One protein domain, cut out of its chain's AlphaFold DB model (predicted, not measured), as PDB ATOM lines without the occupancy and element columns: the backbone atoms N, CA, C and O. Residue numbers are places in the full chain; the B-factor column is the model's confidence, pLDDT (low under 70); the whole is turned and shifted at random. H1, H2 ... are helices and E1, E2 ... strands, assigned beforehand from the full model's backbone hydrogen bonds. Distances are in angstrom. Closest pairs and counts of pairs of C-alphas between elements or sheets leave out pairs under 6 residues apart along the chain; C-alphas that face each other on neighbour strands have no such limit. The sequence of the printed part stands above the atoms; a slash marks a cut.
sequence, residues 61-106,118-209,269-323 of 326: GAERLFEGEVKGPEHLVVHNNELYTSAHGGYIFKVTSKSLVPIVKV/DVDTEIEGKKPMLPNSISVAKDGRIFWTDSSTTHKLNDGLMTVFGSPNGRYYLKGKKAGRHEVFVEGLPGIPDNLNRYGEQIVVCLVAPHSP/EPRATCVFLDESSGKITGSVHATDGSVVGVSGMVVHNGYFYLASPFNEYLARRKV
ATOM      1  N   GLY A  61     -71.417-142.614  16.175       95.88
ATOM      2  CA  GLY A  61     -70.925-141.721  17.216       95.88
ATOM      3  C   GLY A  61     -69.533-141.181  16.894       95.88
ATOM      4  O   GLY A  61     -68.671-141.154  17.781       95.88
ATOM      5  N   ALA A  62     -69.288-140.830  15.629       96.62
ATOM      6  CA  ALA A  62     -68.094-140.100  15.236       96.62
ATOM      7  C   ALA A  62     -68.054-138.743  15.962       96.62
ATOM      8  O   ALA A  62     -69.026-137.987  15.972       96.62
ATOM      9  N   GLU A  63     -66.925-138.447  16.598       96.75
ATOM     10  CA  GLU A  63     -66.664-137.174  17.264       96.75
ATOM     11  C   GLU A  63     -66.332-136.123  16.206       96.75
ATOM     12  O   GLU A  63     -65.427-136.337  15.397       96.75
ATOM     13  N   ARG A  64     -67.032-134.986  16.224       95.94
ATOM     14  CA  ARG A  64     -66.711-133.833  15.379       95.94
ATOM     15  C   ARG A  64     -65.574-133.035  16.001       95.94
ATOM     16  O   ARG A  64     -65.578-132.753  17.196       95.94
ATOM     17  N   LEU A  65     -64.606-132.671  15.180       95.75
ATOM     18  CA  LEU A  65     -63.411-131.925  15.535       95.75
ATOM     19  C   LEU A  65     -63.401-130.613  14.756       95.75
ATOM     20  O   LEU A  65     -63.663-130.612  13.551       95.75
ATOM     21  N   PHE A  66     -63.014-129.528  15.427       94.06
ATOM     22  CA  PHE A  66     -62.783-128.221  14.796       94.06
ATOM     23  C   PHE A  66     -64.013-127.683  14.047       94.06
ATOM     24  O   PHE A  66     -63.890-127.101  12.970       94.06
ATOM     25  N   GLU A  67     -65.209-127.926  14.589       93.75
ATOM     26  CA  GLU A  67     -66.467-127.534  13.952       93.75
ATOM     27  C   GLU A  67     -66.553-126.008  13.799       93.75
ATOM     28  O   GLU A  67     -66.423-125.261  14.768       93.75
ATOM     29  N   GLY A  68     -66.728-125.554  12.557       88.06
ATOM     30  CA  GLY A  68     -66.726-124.143  12.168       88.06
ATOM     31  C   GLY A  68     -65.334-123.526  11.970       88.06
ATOM     32  O   GLY A  68     -65.240-122.398  11.491       88.06
ATOM     33  N   GLU A  69     -64.248-124.237  12.295       87.50
ATOM     34  CA  GLU A  69     -62.868-123.754  12.107       87.50
ATOM     35  C   GLU A  69     -62.273-124.155  10.746       87.50
ATOM     36  O   GLU A  69     -61.290-123.563  10.295       87.50
ATOM     37  N   VAL A  70     -62.867-125.142  10.069       83.50
ATOM     38  CA  VAL A  70     -62.464-125.613   8.739       83.50
ATOM     39  C   VAL A  70     -63.670-125.693   7.820       83.50
ATOM     40  O   VAL A  70     -64.753-126.074   8.249       83.50
ATOM     41  N   LYS A  71     -63.487-125.357   6.541       82.62
ATOM     42  CA  LYS A  71     -64.526-125.517   5.522       82.62
ATOM     43  C   LYS A  71     -64.110-126.590   4.523       82.62
ATOM     44  O   LYS A  71     -63.091-126.429   3.853       82.62
ATOM     45  N   GLY A  72     -64.907-127.651   4.437       83.38
ATOM     46  CA  GLY A  72     -64.737-128.740   3.483       83.38
ATOM     47  C   GLY A  72     -63.365-129.410   3.541       83.38
ATOM     48  O   GLY A  72     -62.656-129.379   2.535       83.38
ATOM     49  N   PRO A  73     -62.931-129.954   4.697       89.88
ATOM     50  CA  PRO A  73     -61.733-130.781   4.731       89.88
ATOM     51  C   PRO A  73     -61.973-132.037   3.890       89.88
ATOM     52  O   PRO A  73     -62.970-132.704   4.107       89.88
ATOM     53  N   GLU A  74     -61.103-132.403   2.957       85.25
ATOM     54  CA  GLU A  74     -61.445-133.383   1.914       85.25
ATOM     55  C   GLU A  74     -60.513-134.600   1.900       85.25
ATOM     56  O   GLU A  74     -60.913-135.704   2.275       85.25
ATOM     57  N   HIS A  75     -59.254-134.420   1.496       87.62
ATOM     58  CA  HIS A  75     -58.264-135.494   1.519       87.62
ATOM     59  C   HIS A  75     -57.571-135.515   2.878       87.62
ATOM     60  O   HIS A  75     -57.308-134.463   3.464       87.62
ATOM     61  N   LEU A  76     -57.276-136.711   3.388       91.69
ATOM     62  CA  LEU A  76     -56.499-136.923   4.607       91.69
ATOM     63  C   LEU A  76     -55.249-137.715   4.261       91.69
ATOM     64  O   LEU A  76     -55.347-138.706   3.545       91.69
ATOM     65  N   VAL A  77     -54.109-137.336   4.834       90.31
ATOM     66  CA  VAL A  77     -52.858-138.084   4.692       90.31
ATOM     67  C   VAL A  77     -52.102-138.121   6.008       90.31
ATOM     68  O   VAL A  77     -52.033-137.132   6.736       90.31
ATOM     69  N   VAL A  78     -51.488-139.269   6.292       90.06
ATOM     70  CA  VAL A  78     -50.499-139.399   7.362       90.06
ATOM     71  C   VAL A  78     -49.113-139.417   6.734       90.06
ATOM     72  O   VAL A  78     -48.789-140.316   5.959       90.06
ATOM     73  N   HIS A  79     -48.277-138.445   7.084       84.50
ATOM     74  CA  HIS A  79     -46.895-138.354   6.622       84.50
ATOM     75  C   HIS A  79     -45.970-138.086   7.808       84.50
ATOM     76  O   HIS A  79     -46.245-137.211   8.620       84.50
ATOM     77  N   ASN A  80     -44.887-138.860   7.932       87.06
ATOM     78  CA  ASN A  80     -43.949-138.791   9.062       87.06
ATOM     79  C   ASN A  80     -44.637-138.822  10.440       87.06
ATOM     80  O   ASN A  80     -44.244-138.107  11.356       87.06
ATOM     81  N   ASN A  81     -45.660-139.673  10.579       88.69
ATOM     82  CA  ASN A  81     -46.481-139.806  11.787       88.69
ATOM     83  C   ASN A  81     -47.276-138.542  12.172       88.69
ATOM     84  O   ASN A  81     -47.693-138.392  13.319       88.69
ATOM     85  N   GLU A  82     -47.511-137.648  11.218       89.81
ATOM     86  CA  GLU A  82     -48.331-136.453  11.389       89.81
ATOM     87  C   GLU A  82     -49.508-136.489  10.417       89.81
ATOM     88  O   GLU A  82     -49.385-136.991   9.299       89.81
ATOM     89  N   LEU A  83     -50.657-135.980  10.857       92.12
ATOM     90  CA  LEU A  83     -51.895-135.979  10.089       92.12
ATOM     91  C   LEU A  83     -52.084-134.638   9.381       92.12
ATOM     92  O   LEU A  83     -51.924-133.579   9.990       92.12
ATOM     93  N   TYR A  84     -52.478-134.694   8.117       90.31
ATOM     94  CA  TYR A  84     -52.736-133.537   7.274       90.31
ATOM     95  C   TYR A  84     -54.077-133.674   6.567       90.31
ATOM     96  O   TYR A  84     -54.500-134.789   6.262       90.31
ATOM     97  N   THR A  85     -54.720-132.543   6.280       88.50
ATOM     98  CA  THR A  85     -55.915-132.494   5.436       88.50
ATOM     99  C   THR A  85     -55.873-131.327   4.457       88.50
ATOM    100  O   THR A  85     -55.397-130.244   4.809       88.50
ATOM    101  N   SER A  86     -56.352-131.542   3.233       85.81
ATOM    102  CA  SER A  86     -56.698-130.455   2.313       85.81
ATOM    103  C   SER A  86     -58.066-129.884   2.676       85.81
ATOM    104  O   SER A  86     -58.908-130.599   3.209       85.81
ATOM    105  N   ALA A  87     -58.300-128.608   2.390       78.31
ATOM    106  CA  ALA A  87     -59.584-127.954   2.610       78.31
ATOM    107  C   ALA A  87     -59.865-126.878   1.550       78.31
ATOM    108  O   ALA A  87     -58.969-126.459   0.805       78.31
ATOM    109  N   HIS A  88     -61.110-126.395   1.511       74.56
ATOM    110  CA  HIS A  88     -61.553-125.382   0.553       74.56
ATOM    111  C   HIS A  88     -60.658-124.138   0.553       74.56
ATOM    112  O   HIS A  88     -60.091-123.749   1.571       74.56
ATOM    113  N   GLY A  89     -60.556-123.470  -0.597       63.56
ATOM    114  CA  GLY A  89     -59.689-122.297  -0.759       63.56
ATOM    115  C   GLY A  89     -58.203-122.638  -0.900       63.56
ATOM    116  O   GLY A  89     -57.368-121.738  -0.787       63.56
ATOM    117  N   GLY A  90     -57.883-123.916  -1.145       63.34
ATOM    118  CA  GLY A  90     -56.529-124.403  -1.392       63.34
ATOM    119  C   GLY A  90     -55.687-124.550  -0.126       63.34
ATOM    120  O   GLY A  90     -54.465-124.563  -0.214       63.34
ATOM    121  N   TYR A  91     -56.289-124.612   1.061       67.75
ATOM    122  CA  TYR A  91     -55.516-124.764   2.293       67.75
ATOM    123  C   TYR A  91     -55.104-126.217   2.519       67.75
ATOM    124  O   TYR A  91     -55.870-127.142   2.265       67.75
ATOM    125  N   ILE A  92     -53.907-126.403   3.069       78.94
ATOM    126  CA  ILE A  92     -53.493-127.653   3.702       78.94
ATOM    127  C   ILE A  92     -53.272-127.362   5.183       78.94
ATOM    128  O   ILE A  92     -52.512-126.460   5.553       78.94
ATOM    129  N   PHE A  93     -53.934-128.141   6.029       81.19
ATOM    130  CA  PHE A  93     -53.841-128.063   7.476       81.19
ATOM    131  C   PHE A  93     -53.093-129.268   8.026       81.19
ATOM    132  O   PHE A  93     -53.340-130.402   7.625       81.19
ATOM    133  N   LYS A  94     -52.224-129.027   9.005       88.12
ATOM    134  CA  LYS A  94     -51.760-130.054   9.931       88.12
ATOM    135  C   LYS A  94     -52.799-130.223  11.031       88.12
ATOM    136  O   LYS A  94     -53.155-129.259  11.711       88.12
ATOM    137  N   VAL A  95     -53.257-131.452  11.220       90.88
ATOM    138  CA  VAL A  95     -54.245-131.814  12.230       90.88
ATOM    139  C   VAL A  95     -53.514-132.249  13.492       90.88
ATOM    140  O   VAL A  95     -52.796-133.249  13.505       90.88
ATOM    141  N   THR A  96     -53.680-131.484  14.567       88.62
ATOM    142  CA  THR A  96     -53.151-131.842  15.887       88.62
ATOM    143  C   THR A  96     -54.275-132.348  16.789       88.62
ATOM    144  O   THR A  96     -55.440-132.378  16.406       88.62
ATOM    145  N   SER A  97     -53.953-132.736  18.023       84.25
ATOM    146  CA  SER A  97     -54.973-133.135  18.998       84.25
ATOM    147  C   SER A  97     -55.868-131.984  19.470       84.25
ATOM    148  O   SER A  97     -56.914-132.258  20.052       84.25
ATOM    149  N   LYS A  98     -55.455-130.723  19.270       85.62
ATOM    150  CA  LYS A  98     -56.128-129.535  19.827       85.62
ATOM    151  C   LYS A  98     -56.448-128.444  18.814       85.62
ATOM    152  O   LYS A  98     -57.261-127.586  19.124       85.62
ATOM    153  N   SER A  99     -55.811-128.441  17.650       88.50
ATOM    154  CA  SER A  99     -55.988-127.389  16.649       88.50
ATOM    155  C   SER A  99     -55.680-127.857  15.230       88.50
ATOM    156  O   SER A  99     -54.920-128.813  15.020       88.50
ATOM    157  N   LEU A 100     -56.217-127.112  14.265       85.75
ATOM    158  CA  LEU A 100     -55.800-127.130  12.869       85.75
ATOM    159  C   LEU A 100     -54.771-126.028  12.633       85.75
ATOM    160  O   LEU A 100     -55.046-124.846  12.834       85.75
ATOM    161  N   VAL A 101     -53.571-126.414  12.209       85.75
ATOM    162  CA  VAL A 101     -52.498-125.463  11.902       85.75
ATOM    163  C   VAL A 101     -52.378-125.356  10.383       85.75
ATOM    164  O   VAL A 101     -51.966-126.336   9.759       85.75
ATOM    165  N   PRO A 102     -52.740-124.223   9.754       79.25
ATOM    166  CA  PRO A 102     -52.534-124.047   8.320       79.25
ATOM    167  C   PRO A 102     -51.034-124.061   8.027       79.25
ATOM    168  O   PRO A 102     -50.274-123.306   8.634       79.25
ATOM    169  N   ILE A 103     -50.604-124.931   7.115       78.25
ATOM    170  CA  ILE A 103     -49.187-125.076   6.752       78.25
ATOM    171  C   ILE A 103     -48.873-124.489   5.379       78.25
ATOM    172  O   ILE A 103     -47.782-123.965   5.173       78.25
ATOM    173  N   VAL A 104     -49.822-124.545   4.442       73.44
ATOM    174  CA  VAL A 104     -49.671-123.966   3.105       73.44
ATOM    175  C   VAL A 104     -51.037-123.638   2.508       73.44
ATOM    176  O   VAL A 104     -52.047-124.250   2.854       73.44
ATOM    177  N   LYS A 105     -51.055-122.659   1.602       64.69
ATOM    178  CA  LYS A 105     -52.172-122.381   0.702       64.69
ATOM    179  C   LYS A 105     -51.679-122.555  -0.734       64.69
ATOM    180  O   LYS A 105     -50.799-121.815  -1.167       64.69
ATOM    181  N   VAL A 106     -52.197-123.552  -1.439       64.62
ATOM    182  CA  VAL A 106     -51.896-123.811  -2.852       64.62
ATOM    183  C   VAL A 106     -52.736-122.895  -3.753       64.62
ATOM    184  O   VAL A 106     -53.816-122.459  -3.356       64.62
ATOM    185  N   ASP A 118     -53.141-139.910 -18.612       64.88
ATOM    186  CA  ASP A 118     -53.734-139.290 -19.794       64.88
ATOM    187  C   ASP A 118     -55.239-139.598 -19.849       64.88
ATOM    188  O   ASP A 118     -55.640-140.748 -20.024       64.88
ATOM    189  N   VAL A 119     -56.072-138.567 -19.681       62.97
ATOM    190  CA  VAL A 119     -57.543-138.677 -19.690       62.97
ATOM    191  C   VAL A 119     -58.118-138.981 -21.077       62.97
ATOM    192  O   VAL A 119     -59.276-139.379 -21.188       62.97
ATOM    193  N   ASP A 120     -57.325-138.835 -22.142       65.31
ATOM    194  CA  ASP A 120     -57.738-139.206 -23.495       65.31
ATOM    195  C   ASP A 120     -57.473-140.680 -23.818       65.31
ATOM    196  O   ASP A 120     -58.053-141.209 -24.776       65.31
ATOM    197  N   THR A 121     -56.652-141.354 -23.004       65.69
ATOM    198  CA  THR A 121     -56.364-142.781 -23.139       65.69
ATOM    199  C   THR A 121     -57.569-143.602 -22.688       65.69
ATOM    200  O   THR A 121     -58.038-143.508 -21.555       65.69
ATOM    201  N   GLU A 122     -58.077-144.438 -23.590       68.19
ATOM    202  CA  GLU A 122     -59.179-145.346 -23.297       68.19
ATOM    203  C   GLU A 122     -58.699-146.532 -22.458       68.19
ATOM    204  O   GLU A 122     -57.668-147.148 -22.739       68.19
ATOM    205  N   ILE A 123     -59.472-146.866 -21.429       62.50
ATOM    206  CA  ILE A 123     -59.164-147.939 -20.498       62.50
ATOM    207  C   ILE A 123     -60.352-148.888 -20.443       62.50
ATOM    208  O   ILE A 123     -61.412-148.537 -19.923       62.50
ATOM    209  N   GLU A 124     -60.172-150.096 -20.982       66.56
ATOM    210  CA  GLU A 124     -61.220-151.124 -21.057       66.56
ATOM    211  C   GLU A 124     -62.558-150.557 -21.565       66.56
ATOM    212  O   GLU A 124     -63.585-150.603 -20.881       66.56
ATOM    213  N   GLY A 125     -62.536-149.937 -22.746       65.88
ATOM    214  CA  GLY A 125     -63.753-149.447 -23.391       65.88
ATOM    215  C   GLY A 125     -64.257-148.080 -22.914       65.88
ATOM    216  O   GLY A 125     -65.241-147.592 -23.463       65.88
ATOM    217  N   LYS A 126     -63.667-147.471 -21.870       63.66
ATOM    218  CA  LYS A 126     -64.121-146.166 -21.344       63.66
ATOM    219  C   LYS A 126     -62.959-145.217 -21.084       63.66
ATOM    220  O   LYS A 126     -61.886-145.635 -20.653       63.66
ATOM    221  N   LYS A 127     -63.192-143.928 -21.312       65.31
ATOM    222  CA  LYS A 127     -62.232-142.869 -20.998       65.31
ATOM    223  C   LYS A 127     -62.458-142.327 -19.581       65.31
ATOM    224  O   LYS A 127     -63.616-142.250 -19.166       65.31
ATOM    225  N   PRO A 128     -61.399-141.913 -18.869       64.56
ATOM    226  CA  PRO A 128     -61.540-141.230 -17.591       64.56
ATOM    227  C   PRO A 128     -62.178-139.857 -17.749       64.56
ATOM    228  O   PRO A 128     -61.674-139.057 -18.538       64.56
ATOM    229  N   MET A 129     -63.241-139.547 -17.007       65.50
ATOM    230  CA  MET A 129     -63.894-138.233 -17.116       65.50
ATOM    231  C   MET A 129     -63.742-137.385 -15.852       65.50
ATOM    232  O   MET A 129     -63.733-136.156 -15.955       65.50
ATOM    233  N   LEU A 130     -63.550-138.005 -14.685       67.31
ATOM    234  CA  LEU A 130     -63.388-137.319 -13.408       67.31
ATOM    235  C   LEU A 130     -62.311-137.964 -12.510       67.31
ATOM    236  O   LEU A 130     -62.633-138.489 -11.440       67.31
ATOM    237  N   PRO A 131     -61.019-137.914 -12.891       60.03
ATOM    238  CA  PRO A 131     -59.940-138.317 -11.996       60.03
ATOM    239  C   PRO A 131     -59.954-137.456 -10.731       60.03
ATOM    240  O   PRO A 131     -60.009-136.231 -10.834       60.03
ATOM    241  N   ASN A 132     -59.894-138.084  -9.560       66.94
ATOM    242  CA  ASN A 132     -60.083-137.376  -8.296       66.94
ATOM    243  C   ASN A 132     -58.890-137.550  -7.347       66.94
ATOM    244  O   ASN A 132     -58.174-136.595  -7.056       66.94
ATOM    245  N   SER A 133     -58.598-138.786  -6.937       69.94
ATOM    246  CA  SER A 133     -57.559-139.062  -5.943       69.94
ATOM    247  C   SER A 133     -56.465-139.980  -6.471       69.94
ATOM    248  O   SER A 133     -56.675-140.762  -7.397       69.94
ATOM    249  N   ILE A 134     -55.288-139.910  -5.848       70.44
ATOM    250  CA  ILE A 134     -54.116-140.727  -6.162       70.44
ATOM    251  C   ILE A 134     -53.440-141.200  -4.868       70.44
ATOM    252  O   ILE A 134     -53.370-140.474  -3.881       70.44
ATOM    253  N   SER A 135     -52.924-142.425  -4.864       71.12
ATOM    254  CA  SER A 135     -52.174-143.027  -3.762       71.12
ATOM    255  C   SER A 135     -51.050-143.915  -4.300       71.12
ATOM    256  O   SER A 135     -51.052-144.295  -5.470       71.12
ATOM    257  N   VAL A 136     -50.064-144.238  -3.463       69.69
ATOM    258  CA  VAL A 136     -48.892-145.035  -3.852       69.69
ATOM    259  C   VAL A 136     -48.783-146.284  -2.973       69.69
ATOM    260  O   VAL A 136     -48.747-146.212  -1.743       69.69
ATOM    261  N   ALA A 137     -48.730-147.436  -3.632       72.19
ATOM    262  CA  ALA A 137     -48.510-148.768  -3.086       72.19
ATOM    263  C   ALA A 137     -47.115-148.925  -2.471       72.19
ATOM    264  O   ALA A 137     -46.185-148.172  -2.773       72.19
ATOM    265  N   LYS A 138     -46.918-149.986  -1.681       72.56
ATOM    266  CA  LYS A 138     -45.599-150.287  -1.091       72.56
ATOM    267  C   LYS A 138     -44.520-150.558  -2.139       72.56
ATOM    268  O   LYS A 138     -43.358-150.219  -1.934       72.56
ATOM    269  N   ASP A 139     -44.900-151.201  -3.235       69.62
ATOM    270  CA  ASP A 139     -44.007-151.606  -4.323       69.62
ATOM    271  C   ASP A 139     -43.830-150.523  -5.401       69.62
ATOM    272  O   ASP A 139     -43.275-150.790  -6.469       69.62
ATOM    273  N   GLY A 140     -44.287-149.298  -5.119       66.25
ATOM    274  CA  GLY A 140     -44.184-148.154  -6.018       66.25
ATOM    275  C   GLY A 140     -45.274-148.101  -7.086       66.25
ATOM    276  O   GLY A 140     -45.213-147.228  -7.952       66.25
ATOM    277  N   ARG A 141     -46.272-148.997  -7.048       66.75
ATOM    278  CA  ARG A 141     -47.462-148.852  -7.892       66.75
ATOM    279  C   ARG A 141     -48.241-147.592  -7.508       66.75
ATOM    280  O   ARG A 141     -48.415-147.299  -6.336       66.75
ATOM    281  N   ILE A 142     -48.722-146.853  -8.491       63.94
ATOM    282  CA  ILE A 142     -49.627-145.724  -8.323       63.94
ATOM    283  C   ILE A 142     -51.054-146.222  -8.521       63.94
ATOM    284  O   ILE A 142     -51.335-147.024  -9.408       63.94
ATOM    285  N   PHE A 143     -51.937-145.703  -7.695       67.44
ATOM    286  CA  PHE A 143     -53.344-146.012  -7.647       67.44
ATOM    287  C   PHE A 143     -54.134-144.729  -7.771       67.44
ATOM    288  O   PHE A 143     -53.783-143.766  -7.102       67.44
ATOM    289  N   TRP A 144     -55.183-144.690  -8.580       65.38
ATOM    290  CA  TRP A 144     -56.006-143.487  -8.692       65.38
ATOM    291  C   TRP A 144     -57.478-143.813  -8.918       65.38
ATOM    292  O   TRP A 144     -57.801-144.897  -9.410       65.38
ATOM    293  N   THR A 145     -58.355-142.896  -8.505       66.25
ATOM    294  CA  THR A 145     -59.807-142.978  -8.695       66.25
ATOM    295  C   THR A 145     -60.247-142.110  -9.853       66.25
ATOM    296  O   THR A 145     -59.846-140.955  -9.971       66.25
ATOM    297  N   ASP A 146     -61.122-142.672 -10.671       64.75
ATOM    298  CA  ASP A 146     -62.003-141.923 -11.550       64.75
ATOM    299  C   ASP A 146     -63.396-141.939 -10.931       64.75
ATOM    300  O   ASP A 146     -63.980-143.011 -10.789       64.75
ATOM    301  N   SER A 147     -63.923-140.791 -10.513       66.56
ATOM    302  CA  SER A 147     -65.254-140.697  -9.906       66.56
ATOM    303  C   SER A 147     -66.374-140.775 -10.956       66.56
ATOM    304  O   SER A 147     -67.523-141.031 -10.596       66.56
ATOM    305  N   SER A 148     -66.060-140.606 -12.250       61.16
ATOM    306  CA  SER A 148     -67.010-140.766 -13.355       61.16
ATOM    307  C   SER A 148     -66.318-141.128 -14.668       61.16
ATOM    308  O   SER A 148     -65.417-140.429 -15.104       61.16
ATOM    309  N   THR A 149     -66.828-142.138 -15.373       56.69
ATOM    310  CA  THR A 149     -66.397-142.483 -16.748       56.69
ATOM    311  C   THR A 149     -67.324-141.928 -17.829       56.69
ATOM    312  O   THR A 149     -67.188-142.262 -19.005       56.69
ATOM    313  N   THR A 150     -68.307-141.107 -17.447       52.28
ATOM    314  CA  THR A 150     -69.325-140.588 -18.372       52.28
ATOM    315  C   THR A 150     -69.411-139.064 -18.415       52.28
ATOM    316  O   THR A 150     -69.914-138.546 -19.407       52.28
ATOM    317  N   HIS A 151     -68.930-138.337 -17.395       57.78
ATOM    318  CA  HIS A 151     -69.078-136.875 -17.305       57.78
ATOM    319  C   HIS A 151     -67.891-136.204 -16.603       57.78
ATOM    320  O   HIS A 151     -67.283-136.799 -15.715       57.78
ATOM    321  N   LYS A 152     -67.576-134.955 -16.974       53.00
ATOM    322  CA  LYS A 152     -66.481-134.176 -16.369       53.00
ATOM    323  C   LYS A 152     -66.942-133.413 -15.126       53.00
ATOM    324  O   LYS A 152     -68.130-133.166 -14.946       53.00
ATOM    325  N   LEU A 153     -65.992-132.946 -14.306       51.50
ATOM    326  CA  LEU A 153     -66.284-132.137 -13.106       51.50
ATOM    327  C   LEU A 153     -67.096-130.878 -13.436       51.50
ATOM    328  O   LEU A 153     -68.033-130.531 -12.725       51.50
ATOM    329  N   ASN A 154     -66.765-130.223 -14.553       43.41
ATOM    330  CA  ASN A 154     -67.449-129.016 -15.026       43.41
ATOM    331  C   ASN A 154     -68.900-129.286 -15.463       43.41
ATOM    332  O   ASN A 154     -69.664-128.339 -15.634       43.41
ATOM    333  N   ASP A 155     -69.283-130.558 -15.614       52.72
ATOM    334  CA  ASP A 155     -70.657-130.982 -15.881       52.72
ATOM    335  C   ASP A 155     -71.463-131.199 -14.591       52.72
ATOM    336  O   ASP A 155     -72.660-131.469 -14.685       52.72
ATOM    337  N   GLY A 156     -70.818-131.078 -13.418       48.88
ATOM    338  CA  GLY A 156     -71.319-130.761 -12.074       48.88
ATOM    339  C   GLY A 156     -72.553-131.507 -11.551       48.88
ATOM    340  O   GLY A 156     -72.526-132.155 -10.504       48.88
ATOM    341  N   LEU A 157     -73.663-131.418 -12.278       48.81
ATOM    342  CA  LEU A 157     -74.957-132.001 -11.948       48.81
ATOM    343  C   LEU A 157     -74.900-133.522 -11.961       48.81
ATOM    344  O   LEU A 157     -75.654-134.188 -11.257       48.81
ATOM    345  N   MET A 158     -73.950-134.064 -12.720       44.88
ATOM    346  CA  MET A 158     -73.679-135.490 -12.794       44.88
ATOM    347  C   MET A 158     -72.769-135.993 -11.662       44.88
ATOM    348  O   MET A 158     -72.716-137.189 -11.423       44.88
ATOM    349  N   THR A 159     -72.123-135.131 -10.882       46.09
ATOM    350  CA  THR A 159     -71.480-135.565  -9.624       46.09
ATOM    351  C   THR A 159     -72.514-135.823  -8.522       46.09
ATOM    352  O   THR A 159     -72.297-136.671  -7.666       46.09
ATOM    353  N   VAL A 160     -73.667-135.140  -8.583       47.22
ATOM    354  CA  VAL A 160     -74.798-135.316  -7.650       47.22
ATOM    355  C   VAL A 160     -75.796-136.378  -8.139       47.22
ATOM    356  O   VAL A 160     -76.407-137.081  -7.338       47.22
ATOM    357  N   PHE A 161     -75.977-136.513  -9.458       46.53
ATOM    358  CA  PHE A 161     -77.012-137.372 -10.065       46.53
ATOM    359  C   PHE A 161     -76.521-138.300 -11.173       46.53
ATOM    360  O   PHE A 161     -77.289-139.077 -11.749       46.53
ATOM    361  N   GLY A 162     -75.256-138.171 -11.535       42.22
ATOM    362  CA  GLY A 162     -74.594-139.077 -12.444       42.22
ATOM    363  C   GLY A 162     -74.090-140.274 -11.682       42.22
ATOM    364  O   GLY A 162     -74.189-140.404 -10.462       42.22
ATOM    365  N   SER A 163     -73.688-141.244 -12.468       40.59
ATOM    366  CA  SER A 163     -73.754-142.596 -11.979       40.59
ATOM    367  C   SER A 163     -72.458-143.063 -11.375       40.59
ATOM    368  O   SER A 163     -71.419-142.824 -11.985       40.59
ATOM    369  N   PRO A 164     -72.512-143.782 -10.238       46.16
ATOM    370  CA  PRO A 164     -71.366-144.492  -9.703       46.16
ATOM    371  C   PRO A 164     -70.913-145.543 -10.717       46.16
ATOM    372  O   PRO A 164     -71.418-146.659 -10.778       46.16
ATOM    373  N   ASN A 165     -69.962-145.162 -11.552       46.16
ATOM    374  CA  ASN A 165     -69.216-146.046 -12.438       46.16
ATOM    375  C   ASN A 165     -67.717-145.867 -12.200       46.16
ATOM    376  O   ASN A 165     -66.919-146.083 -13.113       46.16
ATOM    377  N   GLY A 166     -67.365-145.423 -10.989       45.72
ATOM    378  CA  GLY A 166     -66.009-145.055 -10.665       45.72
ATOM    379  C   GLY A 166     -65.069-146.243 -10.791       45.72
ATOM    380  O   GLY A 166     -65.404-147.364 -10.395       45.72
ATOM    381  N   ARG A 167     -63.911-145.994 -11.396       50.94
ATOM    382  CA  ARG A 167     -62.899-147.006 -11.699       50.94
ATOM    383  C   ARG A 167     -61.629-146.713 -10.928       50.94
ATOM    384  O   ARG A 167     -61.311-145.566 -10.617       50.94
ATOM    385  N   TYR A 168     -60.912-147.782 -10.623       49.47
ATOM    386  CA  TYR A 168     -59.641-147.731  -9.927       49.47
ATOM    387  C   TYR A 168     -58.562-148.371 -10.784       49.47
ATOM    388  O   TYR A 168     -58.770-149.462 -11.320       49.47
ATOM    389  N   TYR A 169     -57.423-147.694 -10.903       52.56
ATOM    390  CA  TYR A 169     -56.402-148.038 -11.887       52.56
ATOM    391  C   TYR A 169     -55.006-148.153 -11.281       52.56
ATOM    392  O   TYR A 169     -54.610-147.366 -10.422       52.56
ATOM    393  N   LEU A 170     -54.243-149.115 -11.797       50.34
ATOM    394  CA  LEU A 170     -52.869-149.435 -11.417       50.34
ATOM    395  C   LEU A 170     -51.848-148.784 -12.364       50.34
ATOM    396  O   LEU A 170     -51.963-148.905 -13.578       50.34
ATOM    397  N   LYS A 171     -50.768-148.210 -11.826       43.91
ATOM    398  CA  LYS A 171     -49.560-147.833 -12.580       43.91
ATOM    399  C   LYS A 171     -48.323-148.409 -11.892       43.91
ATOM    400  O   LYS A 171     -47.894-147.907 -10.871       43.91
ATOM    401  N   GLY A 172     -47.757-149.487 -12.438       48.75
ATOM    402  CA  GLY A 172     -46.595-150.217 -11.891       48.75
ATOM    403  C   GLY A 172     -45.496-150.467 -12.920       48.75
ATOM    404  O   GLY A 172     -45.409-149.742 -13.902       48.75
ATOM    405  N   LYS A 173     -44.711-151.554 -12.769       40.88
ATOM    406  CA  LYS A 173     -43.659-152.019 -13.718       40.88
ATOM    407  C   LYS A 173     -44.110-152.182 -15.195       40.88
ATOM    408  O   LYS A 173     -43.294-152.517 -16.045       40.88
ATOM    409  N   LYS A 174     -45.387-151.938 -15.501       42.44
ATOM    410  CA  LYS A 174     -45.989-151.796 -16.833       42.44
ATOM    411  C   LYS A 174     -46.520-150.362 -17.033       42.44
ATOM    412  O   LYS A 174     -47.717-150.167 -17.228       42.44
ATOM    413  N   ALA A 175     -45.661-149.351 -16.910       39.16
ATOM    414  CA  ALA A 175     -46.052-147.957 -17.130       39.16
ATOM    415  C   ALA A 175     -46.721-147.796 -18.515       39.16
ATOM    416  O   ALA A 175     -46.192-148.294 -19.506       39.16
ATOM    417  N   GLY A 176     -47.894-147.148 -18.567       42.91
ATOM    418  CA  GLY A 176     -48.672-146.933 -19.798       42.91
ATOM    419  C   GLY A 176     -49.828-147.913 -20.049       42.91
ATOM    420  O   GLY A 176     -50.484-147.810 -21.081       42.91
ATOM    421  N   ARG A 177     -50.105-148.858 -19.139       45.19
ATOM    422  CA  ARG A 177     -51.340-149.664 -19.160       45.19
ATOM    423  C   ARG A 177     -52.180-149.347 -17.937       45.19
ATOM    424  O   ARG A 177     -51.663-149.360 -16.826       45.19
ATOM    425  N   HIS A 178     -53.456-149.091 -18.167       52.03
ATOM    426  CA  HIS A 178     -54.450-148.925 -17.124       52.03
ATOM    427  C   HIS A 178     -55.368-150.159 -17.148       52.03
ATOM    428  O   HIS A 178     -55.720-150.632 -18.226       52.03
ATOM    429  N   GLU A 179     -55.719-150.695 -15.983       55.09
ATOM    430  CA  GLU A 179     -56.581-151.879 -15.815       55.09
ATOM    431  C   GLU A 179     -57.608-151.561 -14.726       55.09
ATOM    432  O   GLU A 179     -57.258-150.886 -13.751       55.09
ATOM    433  N   VAL A 180     -58.856-152.005 -14.890       62.66
ATOM    434  CA  VAL A 180     -59.903-151.799 -13.881       62.66
ATOM    435  C   VAL A 180     -59.718-152.816 -12.762       62.66
ATOM    436  O   VAL A 180     -59.827-154.020 -12.970       62.66
ATOM    437  N   PHE A 181     -59.438-152.333 -11.555       66.56
ATOM    438  CA  PHE A 181     -59.125-153.209 -10.423       66.56
ATOM    439  C   PHE A 181     -60.325-153.463  -9.498       66.56
ATOM    440  O   PHE A 181     -60.408-154.542  -8.919       66.56
ATOM    441  N   VAL A 182     -61.294-152.536  -9.420       70.62
ATOM    442  CA  VAL A 182     -62.638-152.758  -8.840       70.62
ATOM    443  C   VAL A 182     -63.674-151.935  -9.617       70.62
ATOM    444  O   VAL A 182     -63.427-150.763  -9.900       70.62
ATOM    445  N   GLU A 183     -64.829-152.527  -9.937       71.94
ATOM    446  CA  GLU A 183     -65.988-151.863 -10.561       71.94
ATOM    447  C   GLU A 183     -67.255-152.119  -9.722       71.94
ATOM    448  O   GLU A 183     -67.331-153.088  -8.964       71.94
ATOM    449  N   GLY A 184     -68.251-151.235  -9.836       75.56
ATOM    450  CA  GLY A 184     -69.568-151.426  -9.218       75.56
ATOM    451  C   GLY A 184     -69.629-151.150  -7.713       75.56
ATOM    452  O   GLY A 184     -70.500-151.690  -7.034       75.56
ATOM    453  N   LEU A 185     -68.727-150.330  -7.160       81.69
ATOM    454  CA  LEU A 185     -68.809-149.929  -5.749       81.69
ATOM    455  C   LEU A 185     -70.196-149.326  -5.423       81.69
ATOM    456  O   LEU A 185     -70.758-148.609  -6.253       81.69
ATOM    457  N   PRO A 186     -70.760-149.584  -4.223       83.56
ATOM    458  CA  PRO A 186     -72.112-149.157  -3.852       83.56
ATOM    459  C   PRO A 186     -72.190-147.669  -3.459       83.56
ATOM    460  O   PRO A 186     -72.745-147.306  -2.420       83.56
ATOM    461  N   GLY A 187     -71.605-146.801  -4.283       80.19
ATOM    462  CA  GLY A 187     -71.510-145.358  -4.089       80.19
ATOM    463  C   GLY A 187     -70.403-144.734  -4.937       80.19
ATOM    464  O   GLY A 187     -69.654-145.441  -5.609       80.19
ATOM    465  N   ILE A 188     -70.307-143.405  -4.912       79.62
ATOM    466  CA  ILE A 188     -69.308-142.645  -5.674       79.62
ATOM    467  C   ILE A 188     -67.967-142.675  -4.926       79.62
ATOM    468  O   ILE A 188     -67.895-142.097  -3.840       79.62
ATOM    469  N   PRO A 189     -66.916-143.332  -5.455       80.38
ATOM    470  CA  PRO A 189     -65.609-143.331  -4.816       80.38
ATOM    471  C   PRO A 189     -64.932-141.970  -4.970       80.38
ATOM    472  O   PRO A 189     -65.027-141.325  -6.018       80.38
ATOM    473  N   ASP A 190     -64.218-141.572  -3.927       81.38
ATOM    474  CA  ASP A 190     -63.530-140.289  -3.867       81.38
ATOM    475  C   ASP A 190     -62.058-140.499  -3.468       81.38
ATOM    476  O   ASP A 190     -61.262-140.981  -4.287       81.38
ATOM    477  N   ASN A 191     -61.692-140.244  -2.210       86.62
ATOM    478  CA  ASN A 191     -60.303-140.266  -1.778       86.62
ATOM    479  C   ASN A 191     -59.772-141.653  -1.418       86.62
ATOM    480  O   ASN A 191     -60.441-142.480  -0.790       86.62
ATOM    481  N   LEU A 192     -58.503-141.860  -1.779       84.69
ATOM    482  CA  LEU A 192     -57.758-143.094  -1.562       84.69
ATOM    483  C   LEU A 192     -56.721-142.929  -0.463       84.69
ATOM    484  O   LEU A 192     -55.913-141.999  -0.492       84.69
ATOM    485  N   ASN A 193     -56.665-143.904   0.440       88.62
ATOM    486  CA  ASN A 193     -55.630-143.966   1.461       88.62
ATOM    487  C   ASN A 193     -55.128-145.382   1.691       88.62
ATOM    488  O   ASN A 193     -55.870-146.352   1.583       88.62
ATOM    489  N   ARG A 194     -53.847-145.508   2.028       86.44
ATOM    490  CA  ARG A 194     -53.244-146.806   2.331       86.44
ATOM    491  C   ARG A 194     -53.454-147.172   3.799       86.44
ATOM    492  O   ARG A 194     -53.277-146.337   4.683       86.44
ATOM    493  N   TYR A 195     -53.780-148.434   4.057       88.06
ATOM    494  CA  TYR A 195     -53.963-149.008   5.387       88.06
ATOM    495  C   TYR A 195     -53.298-150.389   5.458       88.06
ATOM    496  O   TYR A 195     -53.878-151.403   5.083       88.06
ATOM    497  N   GLY A 196     -52.040-150.440   5.905       86.44
ATOM    498  CA  GLY A 196     -51.272-151.690   5.937       86.44
ATOM    499  C   GLY A 196     -51.009-152.257   4.535       86.44
ATOM    500  O   GLY A 196     -50.265-151.656   3.756       86.44
ATOM    501  N   GLU A 197     -51.592-153.423   4.248       87.00
ATOM    502  CA  GLU A 197     -51.598-154.093   2.929       87.00
ATOM    503  C   GLU A 197     -52.949-153.928   2.206       87.00
ATOM    504  O   GLU A 197     -53.271-154.658   1.271       87.00
ATOM    505  N   GLN A 198     -53.759-152.968   2.655       90.12
ATOM    506  CA  GLN A 198     -55.046-152.619   2.074       90.12
ATOM    507  C   GLN A 198     -55.058-151.167   1.593       90.12
ATOM    508  O   GLN A 198     -54.275-150.319   2.031       90.12
ATOM    509  N   ILE A 199     -56.018-150.873   0.727       88.69
ATOM    510  CA  ILE A 199     -56.397-149.535   0.300       88.69
ATOM    511  C   ILE A 199     -57.809-149.263   0.808       88.69
ATOM    512  O   ILE A 199     -58.716-150.072   0.636       88.69
ATOM    513  N   VAL A 200     -57.984-148.118   1.447       92.12
ATOM    514  CA  VAL A 200     -59.268-147.599   1.896       92.12
ATOM    515  C   VAL A 200     -59.795-146.640   0.845       92.12
ATOM    516  O   VAL A 200     -59.084-145.722   0.428       92.12
ATOM    517  N   VAL A 201     -61.050-146.841   0.458       90.56
ATOM    518  CA  VAL A 201     -61.790-145.977  -0.462       90.56
ATOM    519  C   VAL A 201     -63.078-145.554   0.221       90.56
ATOM    520  O   VAL A 201     -63.885-146.412   0.580       90.56
ATOM    521  N   CYS A 202     -63.286-144.255   0.419       91.69
ATOM    522  CA  CYS A 202     -64.561-143.764   0.933       91.69
ATOM    523  C   CYS A 202     -65.508-143.393  -0.204       91.69
ATOM    524  O   CYS A 202     -65.086-142.969  -1.282       91.69
ATOM    525  N   LEU A 203     -66.793-143.632   0.045       87.94
ATOM    526  CA  LEU A 203     -67.868-143.376  -0.894       87.94
ATOM    527  C   LEU A 203     -68.568-142.092  -0.463       87.94
ATOM    528  O   LEU A 203     -69.337-142.101   0.503       87.94
ATOM    529  N   VAL A 204     -68.285-141.003  -1.175       84.00
ATOM    530  CA  VAL A 204     -68.761-139.663  -0.815       84.00
ATOM    531  C   VAL A 204     -70.286-139.574  -0.885       84.00
ATOM    532  O   VAL A 204     -70.914-138.989  -0.009       84.00
ATOM    533  N   ALA A 205     -70.881-140.245  -1.868       79.69
ATOM    534  CA  ALA A 205     -72.319-140.420  -1.995       79.69
ATOM    535  C   ALA A 205     -72.625-141.925  -2.051       79.69
ATOM    536  O   ALA A 205     -72.396-142.560  -3.089       79.69
ATOM    537  N   PRO A 206     -73.081-142.545  -0.947       76.25
ATOM    538  CA  PRO A 206     -73.467-143.947  -0.957       76.25
ATOM    539  C   PRO A 206     -74.717-144.164  -1.820       76.25
ATOM    540  O   PRO A 206     -75.553-143.276  -1.977       76.25
ATOM    541  N   HIS A 207     -74.871-145.376  -2.353       76.69
ATOM    542  CA  HIS A 207     -76.028-145.724  -3.173       76.69
ATOM    543  C   HIS A 207     -77.356-145.502  -2.426       76.69
ATOM    544  O   HIS A 207     -77.532-145.992  -1.307       76.69
ATOM    545  N   SER A 208     -78.283-144.804  -3.083       72.38
ATOM    546  CA  SER A 208     -79.640-144.482  -2.624       72.38
ATOM    547  C   SER A 208     -80.681-144.770  -3.723       72.38
ATOM    548  O   SER A 208     -80.321-144.805  -4.902       72.38
ATOM    549  N   PRO A 209     -81.985-144.897  -3.405       72.62
ATOM    550  CA  PRO A 209     -83.023-145.087  -4.426       72.62
ATOM    551  C   PRO A 209     -83.025-144.007  -5.522       72.62
ATOM    552  O   PRO A 209     -83.280-144.302  -6.689       72.62
ATOM    553  N   GLU A 269     -79.265-141.237   1.811       73.75
ATOM    554  CA  GLU A 269     -79.193-141.998   3.046       73.75
ATOM    555  C   GLU A 269     -78.120-141.346   3.935       73.75
ATOM    556  O   GLU A 269     -77.015-141.118   3.437       73.75
ATOM    557  N   PRO A 270     -78.395-141.037   5.219       80.75
ATOM    558  CA  PRO A 270     -77.434-140.411   6.128       80.75
ATOM    559  C   PRO A 270     -76.378-141.435   6.576       80.75
ATOM    560  O   PRO A 270     -76.249-141.764   7.757       80.75
ATOM    561  N   ARG A 271     -75.655-141.971   5.592       88.69
ATOM    562  CA  ARG A 271     -74.675-143.034   5.719       88.69
ATOM    563  C   ARG A 271     -73.310-142.536   5.264       88.69
ATOM    564  O   ARG A 271     -73.184-141.899   4.224       88.69
ATOM    565  N   ALA A 272     -72.277-142.888   6.014       92.56
ATOM    566  CA  ALA A 272     -70.909-142.889   5.508       92.56
ATOM    567  C   ALA A 272     -70.490-144.335   5.239       92.56
ATOM    568  O   ALA A 272     -70.771-145.210   6.058       92.56
ATOM    569  N   THR A 273     -69.809-144.578   4.120       93.12
ATOM    570  CA  THR A 273     -69.274-145.898   3.763       93.12
ATOM    571  C   THR A 273     -67.816-145.748   3.354       93.12
ATOM    572  O   THR A 273     -67.515-144.998   2.430       93.12
ATOM    573  N   CYS A 274     -66.920-146.501   3.991       94.50
ATOM    574  CA  CYS A 274     -65.556-146.682   3.499       94.50
ATOM    575  C   CYS A 274     -65.258-148.172   3.333       94.50
ATOM    576  O   CYS A 274     -65.574-148.984   4.201       94.50
ATOM    577  N   VAL A 275     -64.672-148.529   2.198       93.62
ATOM    578  CA  VAL A 275     -64.424-149.901   1.756       93.62
ATOM    579  C   VAL A 275     -62.928-150.186   1.824       93.62
ATOM    580  O   VAL A 275     -62.116-149.351   1.430       93.62
ATOM    581  N   PHE A 276     -62.570-151.372   2.309       93.44
ATOM    582  CA  PHE A 276     -61.199-151.874   2.329       93.44
ATOM    583  C   PHE A 276     -60.990-152.832   1.161       93.44
ATOM    584  O   PHE A 276     -61.730-153.809   1.008       93.44
ATOM    585  N   LEU A 277     -59.962-152.559   0.371       90.31
ATOM    586  CA  LEU A 277     -59.528-153.349  -0.771       90.31
ATOM    587  C   LEU A 277     -58.160-153.952  -0.471       90.31
ATOM    588  O   LEU A 277     -57.273-153.252   0.003       90.31
ATOM    589  N   ASP A 278     -57.964-155.227  -0.778       88.19
ATOM    590  CA  ASP A 278     -56.637-155.838  -0.750       88.19
ATOM    591  C   ASP A 278     -55.718-155.194  -1.812       88.19
ATOM    592  O   ASP A 278     -56.061-155.159  -2.994       88.19
ATOM    593  N   GLU A 279     -54.542-154.693  -1.415       82.25
ATOM    594  CA  GLU A 279     -53.618-153.944  -2.295       82.25
ATOM    595  C   GLU A 279     -53.050-154.810  -3.444       82.25
ATOM    596  O   GLU A 279     -52.588-154.298  -4.472       82.25
ATOM    597  N   SER A 280     -53.056-156.137  -3.287       80.44
ATOM    598  CA  SER A 280     -52.501-157.070  -4.273       80.44
ATOM    599  C   SER A 280     -53.531-157.519  -5.310       80.44
ATOM    600  O   SER A 280     -53.213-157.594  -6.496       80.44
ATOM    601  N   SER A 281     -54.762-157.776  -4.869       80.44
ATOM    602  CA  SER A 281     -55.803-158.446  -5.653       80.44
ATOM    603  C   SER A 281     -57.013-157.575  -5.978       80.44
ATOM    604  O   SER A 281     -57.778-157.936  -6.866       80.44
ATOM    605  N   GLY A 282     -57.234-156.480  -5.247       76.31
ATOM    606  CA  GLY A 282     -58.406-155.613  -5.409       76.31
ATOM    607  C   GLY A 282     -59.681-156.181  -4.831       76.31
ATOM    608  O   GLY A 282     -60.726-155.537  -4.853       76.31
ATOM    609  N   LYS A 283     -59.606-157.368  -4.233       86.75
ATOM    610  CA  LYS A 283     -60.743-157.964  -3.557       86.75
ATOM    611  C   LYS A 283     -61.189-157.068  -2.402       86.75
ATOM    612  O   LYS A 283     -60.382-156.676  -1.562       86.75
ATOM    613  N   ILE A 284     -62.494-156.818  -2.323       90.19
ATOM    614  CA  ILE A 284     -63.098-156.166  -1.163       90.19
ATOM    615  C   ILE A 284     -62.953-157.094   0.045       90.19
ATOM    616  O   ILE A 284     -63.490-158.206   0.065       90.19
ATOM    617  N   THR A 285     -62.222-156.637   1.054       93.50
ATOM    618  CA  THR A 285     -61.931-157.393   2.278       93.50
ATOM    619  C   THR A 285     -62.820-156.995   3.448       93.50
ATOM    620  O   THR A 285     -62.999-157.786   4.367       93.50
ATOM    621  N   GLY A 286     -63.401-155.795   3.416       94.62
ATOM    622  CA  GLY A 286     -64.291-155.305   4.463       94.62
ATOM    623  C   GLY A 286     -64.819-153.908   4.162       94.62
ATOM    624  O   GLY A 286     -64.468-153.300   3.150       94.62
ATOM    625  N   SER A 287     -65.645-153.387   5.059       95.31
ATOM    626  CA  SER A 287     -66.169-152.024   4.992       95.31
ATOM    627  C   SER A 287     -66.566-151.539   6.381       95.31
ATOM    628  O   SER A 287     -66.903-152.337   7.253       95.31
ATOM    629  N   VAL A 288     -66.537-150.225   6.582       95.69
ATOM    630  CA  VAL A 288     -66.980-149.552   7.807       95.69
ATOM    631  C   VAL A 288     -68.055-148.535   7.480       95.69
ATOM    632  O   VAL A 288     -68.022-147.894   6.424       95.69
ATOM    633  N   HIS A 289     -69.011-148.400   8.396       95.62
ATOM    634  CA  HIS A 289     -70.217-147.623   8.165       95.62
ATOM    635  C   HIS A 289     -70.567-146.721   9.345       95.62
ATOM    636  O   HIS A 289     -70.462-147.137  10.503       95.62
ATOM    637  N   ALA A 290     -71.027-145.507   9.038       95.00
ATOM    638  CA  ALA A 290     -71.842-144.707   9.950       95.00
ATOM    639  C   ALA A 290     -73.280-144.767   9.439       95.00
ATOM    640  O   ALA A 290     -73.504-144.446   8.280       95.00
ATOM    641  N   THR A 291     -74.239-145.180  10.260       93.06
ATOM    642  CA  THR A 291     -75.669-145.284   9.904       93.06
ATOM    643  C   THR A 291     -76.557-144.407  10.786       93.06
ATOM    644  O   THR A 291     -77.778-144.456  10.678       93.06
ATOM    645  N   ASP A 292     -75.960-143.667  11.719       92.38
ATOM    646  CA  ASP A 292     -76.645-142.808  12.689       92.38
ATOM    647  C   ASP A 292     -76.636-141.322  12.290       92.38
ATOM    648  O   ASP A 292     -77.137-140.481  13.034       92.38
ATOM    649  N   GLY A 293     -76.048-140.989  11.135       89.31
ATOM    650  CA  GLY A 293     -75.878-139.616  10.667       89.31
ATOM    651  C   GLY A 293     -74.862-138.785  11.462       89.31
ATOM    652  O   GLY A 293     -74.796-137.572  11.260       89.31
ATOM    653  N   SER A 294     -74.062-139.392  12.351       92.62
ATOM    654  CA  SER A 294     -73.014-138.675  13.103       92.62
ATOM    655  C   SER A 294     -71.959-138.049  12.183       92.62
ATOM    656  O   SER A 294     -71.450-136.961  12.467       92.62
ATOM    657  N   VAL A 295     -71.701-138.705  11.050       92.38
ATOM    658  CA  VAL A 295     -70.862-138.241   9.945       92.38
ATOM    659  C   VAL A 295     -71.442-138.752   8.620       92.38
ATOM    660  O   VAL A 295     -71.886-139.895   8.528       92.38
ATOM    661  N   VAL A 296     -71.454-137.896   7.600       89.81
ATOM    662  CA  VAL A 296     -71.982-138.175   6.253       89.81
ATOM    663  C   VAL A 296     -71.090-137.517   5.201       89.81
ATOM    664  O   VAL A 296     -70.233-136.699   5.549       89.81
ATOM    665  N   GLY A 297     -71.279-137.876   3.928       86.56
ATOM    666  CA  GLY A 297     -70.560-137.244   2.820       86.56
ATOM    667  C   GLY A 297     -69.052-137.496   2.846       86.56
ATOM    668  O   GLY A 297     -68.287-136.652   2.385       86.56
ATOM    669  N   VAL A 298     -68.602-138.582   3.484       92.19
ATOM    670  CA  VAL A 298     -67.176-138.831   3.739       92.19
ATOM    671  C   VAL A 298     -66.467-139.127   2.426       92.19
ATOM    672  O   VAL A 298     -66.713-140.160   1.807       92.19
ATOM    673  N   SER A 299     -65.548-138.250   2.040       90.00
ATOM    674  CA  SER A 299     -64.706-138.436   0.862       90.00
ATOM    675  C   SER A 299     -63.424-139.183   1.192       90.00
ATOM    676  O   SER A 299     -62.953-139.947   0.361       90.00
ATOM    677  N   GLY A 300     -62.868-139.018   2.401       92.88
ATOM    678  CA  GLY A 300     -61.584-139.604   2.790       92.88
ATOM    679  C   GLY A 300     -61.536-140.129   4.222       92.88
ATOM    680  O   GLY A 300     -62.111-139.544   5.139       92.88
ATOM    681  N   MET A 301     -60.792-141.223   4.416       95.56
ATOM    682  CA  MET A 301     -60.498-141.793   5.732       95.56
ATOM    683  C   MET A 301     -59.032-142.203   5.847       95.56
ATOM    684  O   MET A 301     -58.477-142.793   4.924       95.56
ATOM    685  N   VAL A 302     -58.431-141.962   7.012       95.19
ATOM    686  CA  VAL A 302     -57.133-142.536   7.402       95.19
ATOM    687  C   VAL A 302     -57.205-143.116   8.802       95.19
ATOM    688  O   VAL A 302     -57.930-142.614   9.660       95.19
ATOM    689  N   VAL A 303     -56.409-144.151   9.055       93.50
ATOM    690  CA  VAL A 303     -56.212-144.668  10.409       93.50
ATOM    691  C   VAL A 303     -54.947-144.058  10.987       93.50
ATOM    692  O   VAL A 303     -53.859-144.223  10.439       93.50
ATOM    693  N   HIS A 304     -55.080-143.362  12.111       93.31
ATOM    694  CA  HIS A 304     -53.957-142.734  12.791       93.31
ATOM    695  C   HIS A 304     -54.154-142.767  14.307       93.31
ATOM    696  O   HIS A 304     -55.231-142.450  14.808       93.31
ATOM    697  N   ASN A 305     -53.121-143.169  15.054       91.88
ATOM    698  CA  ASN A 305     -53.128-143.228  16.524       91.88
ATOM    699  C   ASN A 305     -54.359-143.934  17.137       91.88
ATOM    700  O   ASN A 305     -54.874-143.510  18.169       91.88
ATOM    701  N   GLY A 306     -54.845-145.006  16.497       92.25
ATOM    702  CA  GLY A 306     -55.995-145.786  16.973       92.25
ATOM    703  C   GLY A 306     -57.368-145.173  16.673       92.25
ATOM    704  O   GLY A 306     -58.362-145.608  17.256       92.25
ATOM    705  N   TYR A 307     -57.444-144.185  15.779       95.12
ATOM    706  CA  TYR A 307     -58.694-143.585  15.315       95.12
ATOM    707  C   TYR A 307     -58.808-143.654  13.791       95.12
ATOM    708  O   TYR A 307     -57.824-143.444  13.082       95.12
ATOM    709  N   PHE A 308     -60.022-143.889  13.304       96.00
ATOM    710  CA  PHE A 308     -60.462-143.491  11.976       96.00
ATOM    711  C   PHE A 308     -60.650-141.978  11.981       96.00
ATOM    712  O   PHE A 308     -61.511-141.485  12.704       96.00
ATOM    713  N   TYR A 309     -59.851-141.242  11.219       97.06
ATOM    714  CA  TYR A 309     -60.107-139.838  10.903       97.06
ATOM    715  C   TYR A 309     -60.843-139.767   9.576       97.06
ATOM    716  O   TYR A 309     -60.482-140.487   8.648       97.06
ATOM    717  N   LEU A 310     -61.857-138.914   9.504       96.88
ATOM    718  CA  LEU A 310     -62.794-138.800   8.396       96.88
ATOM    719  C   LEU A 310     -62.856-137.342   7.938       96.88
ATOM    720  O   LEU A 310     -62.932-136.426   8.764       96.88
ATOM    721  N   ALA A 311     -62.849-137.150   6.626       94.94
ATOM    722  CA  ALA A 311     -62.940-135.858   5.962       94.94
ATOM    723  C   ALA A 311     -64.059-135.882   4.912       94.94
ATOM    724  O   ALA A 311     -64.421-136.937   4.385       94.94
ATOM    725  N   SER A 312     -64.649-134.717   4.673       91.69
ATOM    726  CA  SER A 312     -65.715-134.481   3.709       91.69
ATOM    727  C   SER A 312     -65.660-133.035   3.195       91.69
ATOM    728  O   SER A 312     -65.706-132.112   4.018       91.69
ATOM    729  N   PRO A 313     -65.678-132.808   1.867       83.81
ATOM    730  CA  PRO A 313     -65.732-131.460   1.293       83.81
ATOM    731  C   PRO A 313     -67.024-130.714   1.673       83.81
ATOM    732  O   PRO A 313     -67.120-129.496   1.542       83.81
ATOM    733  N   PHE A 314     -68.025-131.428   2.189       83.50
ATOM    734  CA  PHE A 314     -69.329-130.879   2.546       83.50
ATOM    735  C   PHE A 314     -69.451-130.508   4.028       83.50
ATOM    736  O   PHE A 314     -70.383-129.800   4.409       83.50
ATOM    737  N   ASN A 315     -68.524-130.965   4.874       88.50
ATOM    738  CA  ASN A 315     -68.579-130.714   6.310       88.50
ATOM    739  C   ASN A 315     -67.761-129.474   6.699       88.50
ATOM    740  O   ASN A 315     -66.728-129.161   6.113       88.50
ATOM    741  N   GLU A 316     -68.193-128.790   7.756       89.56
ATOM    742  CA  GLU A 316     -67.421-127.716   8.403       89.56
ATOM    743  C   GLU A 316     -66.617-128.241   9.607       89.56
ATOM    744  O   GLU A 316     -66.348-127.524  10.566       89.56
ATOM    745  N   TYR A 317     -66.291-129.534   9.598       94.19
ATOM    746  CA  TYR A 317     -65.584-130.240  10.663       94.19
ATOM    747  C   TYR A 317     -64.815-131.432  10.082       94.19
ATOM    748  O   TYR A 317     -65.206-132.005   9.064       94.19
ATOM    749  N   LEU A 318     -63.750-131.850  10.767       95.56
ATOM    750  CA  LEU A 318     -63.222-133.212  10.639       95.56
ATOM    751  C   LEU A 318     -63.983-134.119  11.598       95.56
ATOM    752  O   LEU A 318     -64.423-133.659  12.647       95.56
ATOM    753  N   ALA A 319     -64.101-135.410  11.306       96.75
ATOM    754  CA  ALA A 319     -64.630-136.356  12.283       96.75
ATOM    755  C   ALA A 319     -63.586-137.404  12.656       96.75
ATOM    756  O   ALA A 319     -62.677-137.702  11.879       96.75
ATOM    757  N   ARG A 320     -63.706-137.989  13.847       96.56
ATOM    758  CA  ARG A 320     -62.944-139.187  14.189       96.56
ATOM    759  C   ARG A 320     -63.762-140.211  14.949       96.56
ATOM    760  O   ARG A 320     -64.667-139.878  15.708       96.56
ATOM    761  N   ARG A 321     -63.371-141.473  14.822       96.75
ATOM    762  CA  ARG A 321     -63.931-142.574  15.598       96.75
ATOM    763  C   ARG A 321     -62.832-143.515  16.052       96.75
ATOM    764  O   ARG A 321     -61.925-143.822  15.290       96.75
ATOM    765  N   LYS A 322     -62.885-143.964  17.306       95.44
ATOM    766  CA  LYS A 322     -61.903-144.922  17.825       95.44
ATOM    767  C   LYS A 322     -62.035-146.244  17.071       95.44
ATOM    768  O   LYS A 322     -63.143-146.753  16.939       95.44
ATOM    769  N   VAL A 323     -60.914-146.794  16.615       92.25
ATOM    770  CA  VAL A 323     -60.880-148.114  15.979       92.25
ATOM    771  C   VAL A 323     -61.208-149.160  17.042       92.25
ATOM    772  O   VAL A 323     -60.558-149.214  18.090       92.25
TER     773      VAL A 323
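Overview. This is residues 61 to 106, 118 to 209 and 269 to 323 of the 326 residues of an uncharacterized protein of Nesidiocoris tenuis (UniProt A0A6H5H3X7). Four small antiparallel sheets stand one after another in an arc, like four blades of an open propeller: E2 to E5, then E1 E15 E14 E13, then E9 to E12, then E6 to E8. Strands E2, E13, E9 and E6 are at the inner edges of the blades and E5, E1, E12 and E8 at the outer edges; the ring is not closed, with the sheet E2 to E5 apart from the sheet E6 to E8. The printed part has 193 residues with fifteen named strands and one short helix, in the order E1 to E7, H1, E8 to E15. The class is mostly strand, with 87 of the 92 residues in named elements in strands, though under half of the printed residues are in named elements. The whole is compact, with a radius of gyration of the C-alphas of 16.1 A and spans of 47 by 38 by 34 A.

Along the chain. The sheet E9 E10 E11 E12 has E9 at residues 187 to 195, 20.3 A from first to last C-alpha, E10 at 198 to 206, 20.6 A, E11 at 272 to 278, 20.3 A, and E12 at 284 to 290, 18.2 A. C-alpha 187 is at (-71.510, -145.358, -4.089). E9 bends by 71 degrees at residue 190, and E10 by 54 degrees at residue 203. The next sheet has E1 at residues 63 to 65, E15 at 318 to 322, E14 at 307 to 311 and E13 at 300 to 304. C-alpha 63 is at (-66.664, -137.174, 17.264) and C-alpha 322 at (-61.903, -144.922, 17.825). E2 is residues 76 to 79, E3 82 to 87, 16.6 A long, E4 91 to 95 and E5 100 to 105. E6 is residues 131 to 136, 15.3 A long, E7 142 to 146 and E8 167 to 171; H1 is residues 157 to 161.

Arrangement. The four sheets form a stack of sheets, face to face in turn. In the sheet E9 E10 E11 E12, strongly twisted, N 193 and O 200 of the hairpin E9 and E10 are 3.0 A apart, N 201 of E10 and O 275 of E11 are 2.9 A apart, and N 274 and O 288 of the hairpin E11 and E12 are 3.0 A apart, each within hydrogen-bond range. This sheet and E6 E7 E8 are face to face, their strands at 19 degrees; the closest C-alphas of E6 and E9 are those of Ser 133 and Asn 191, 5.1 A. In the hairpin E6 and E7, N 135 and O 143 are 2.7 A apart, within hydrogen-bond range. The sheet E9 E10 E11 E12 is also face to face with E1 E15 E14 E13, at 54 degrees; the closest C-alphas of E9 and E13 are those of Asn 191 and Gly 300, 4.8 A. E13 E14 E15 form a meander, each strand the antiparallel neighbour of the one before, and so do E2 E3 E4 E5. The sheets of these two meanders are face to face, their strands at 16 degrees; the closest C-alphas of E2 and E13 are those of Leu 76 and Gly 300, 6.0 A. N 85 of E3 and O 93 of E4 are 2.9 A apart, within hydrogen-bond range. H1, with its O i to N i+4 pair within range, only grazes the sheet E9 E10 E11 E12, with residues 159 to 161.

Size, cuts and confidence. The two C-alphas farthest apart, those of Lys 98 and Gly 125, are 48.2 A from each other. Residues 107 to 117 are not printed, and C-alphas 106 and 118 are 23.0 A apart across this cut; residues 210 to 268 are not printed either, with 8.9 A between C-alphas 209 and 269. Of the links that are printed whole, E8 to E9, 15 residues, is long. The mean pLDDT of the printed part is 77.2, and 65 residues are under 70, among them 118 to 133 and 139 to 181.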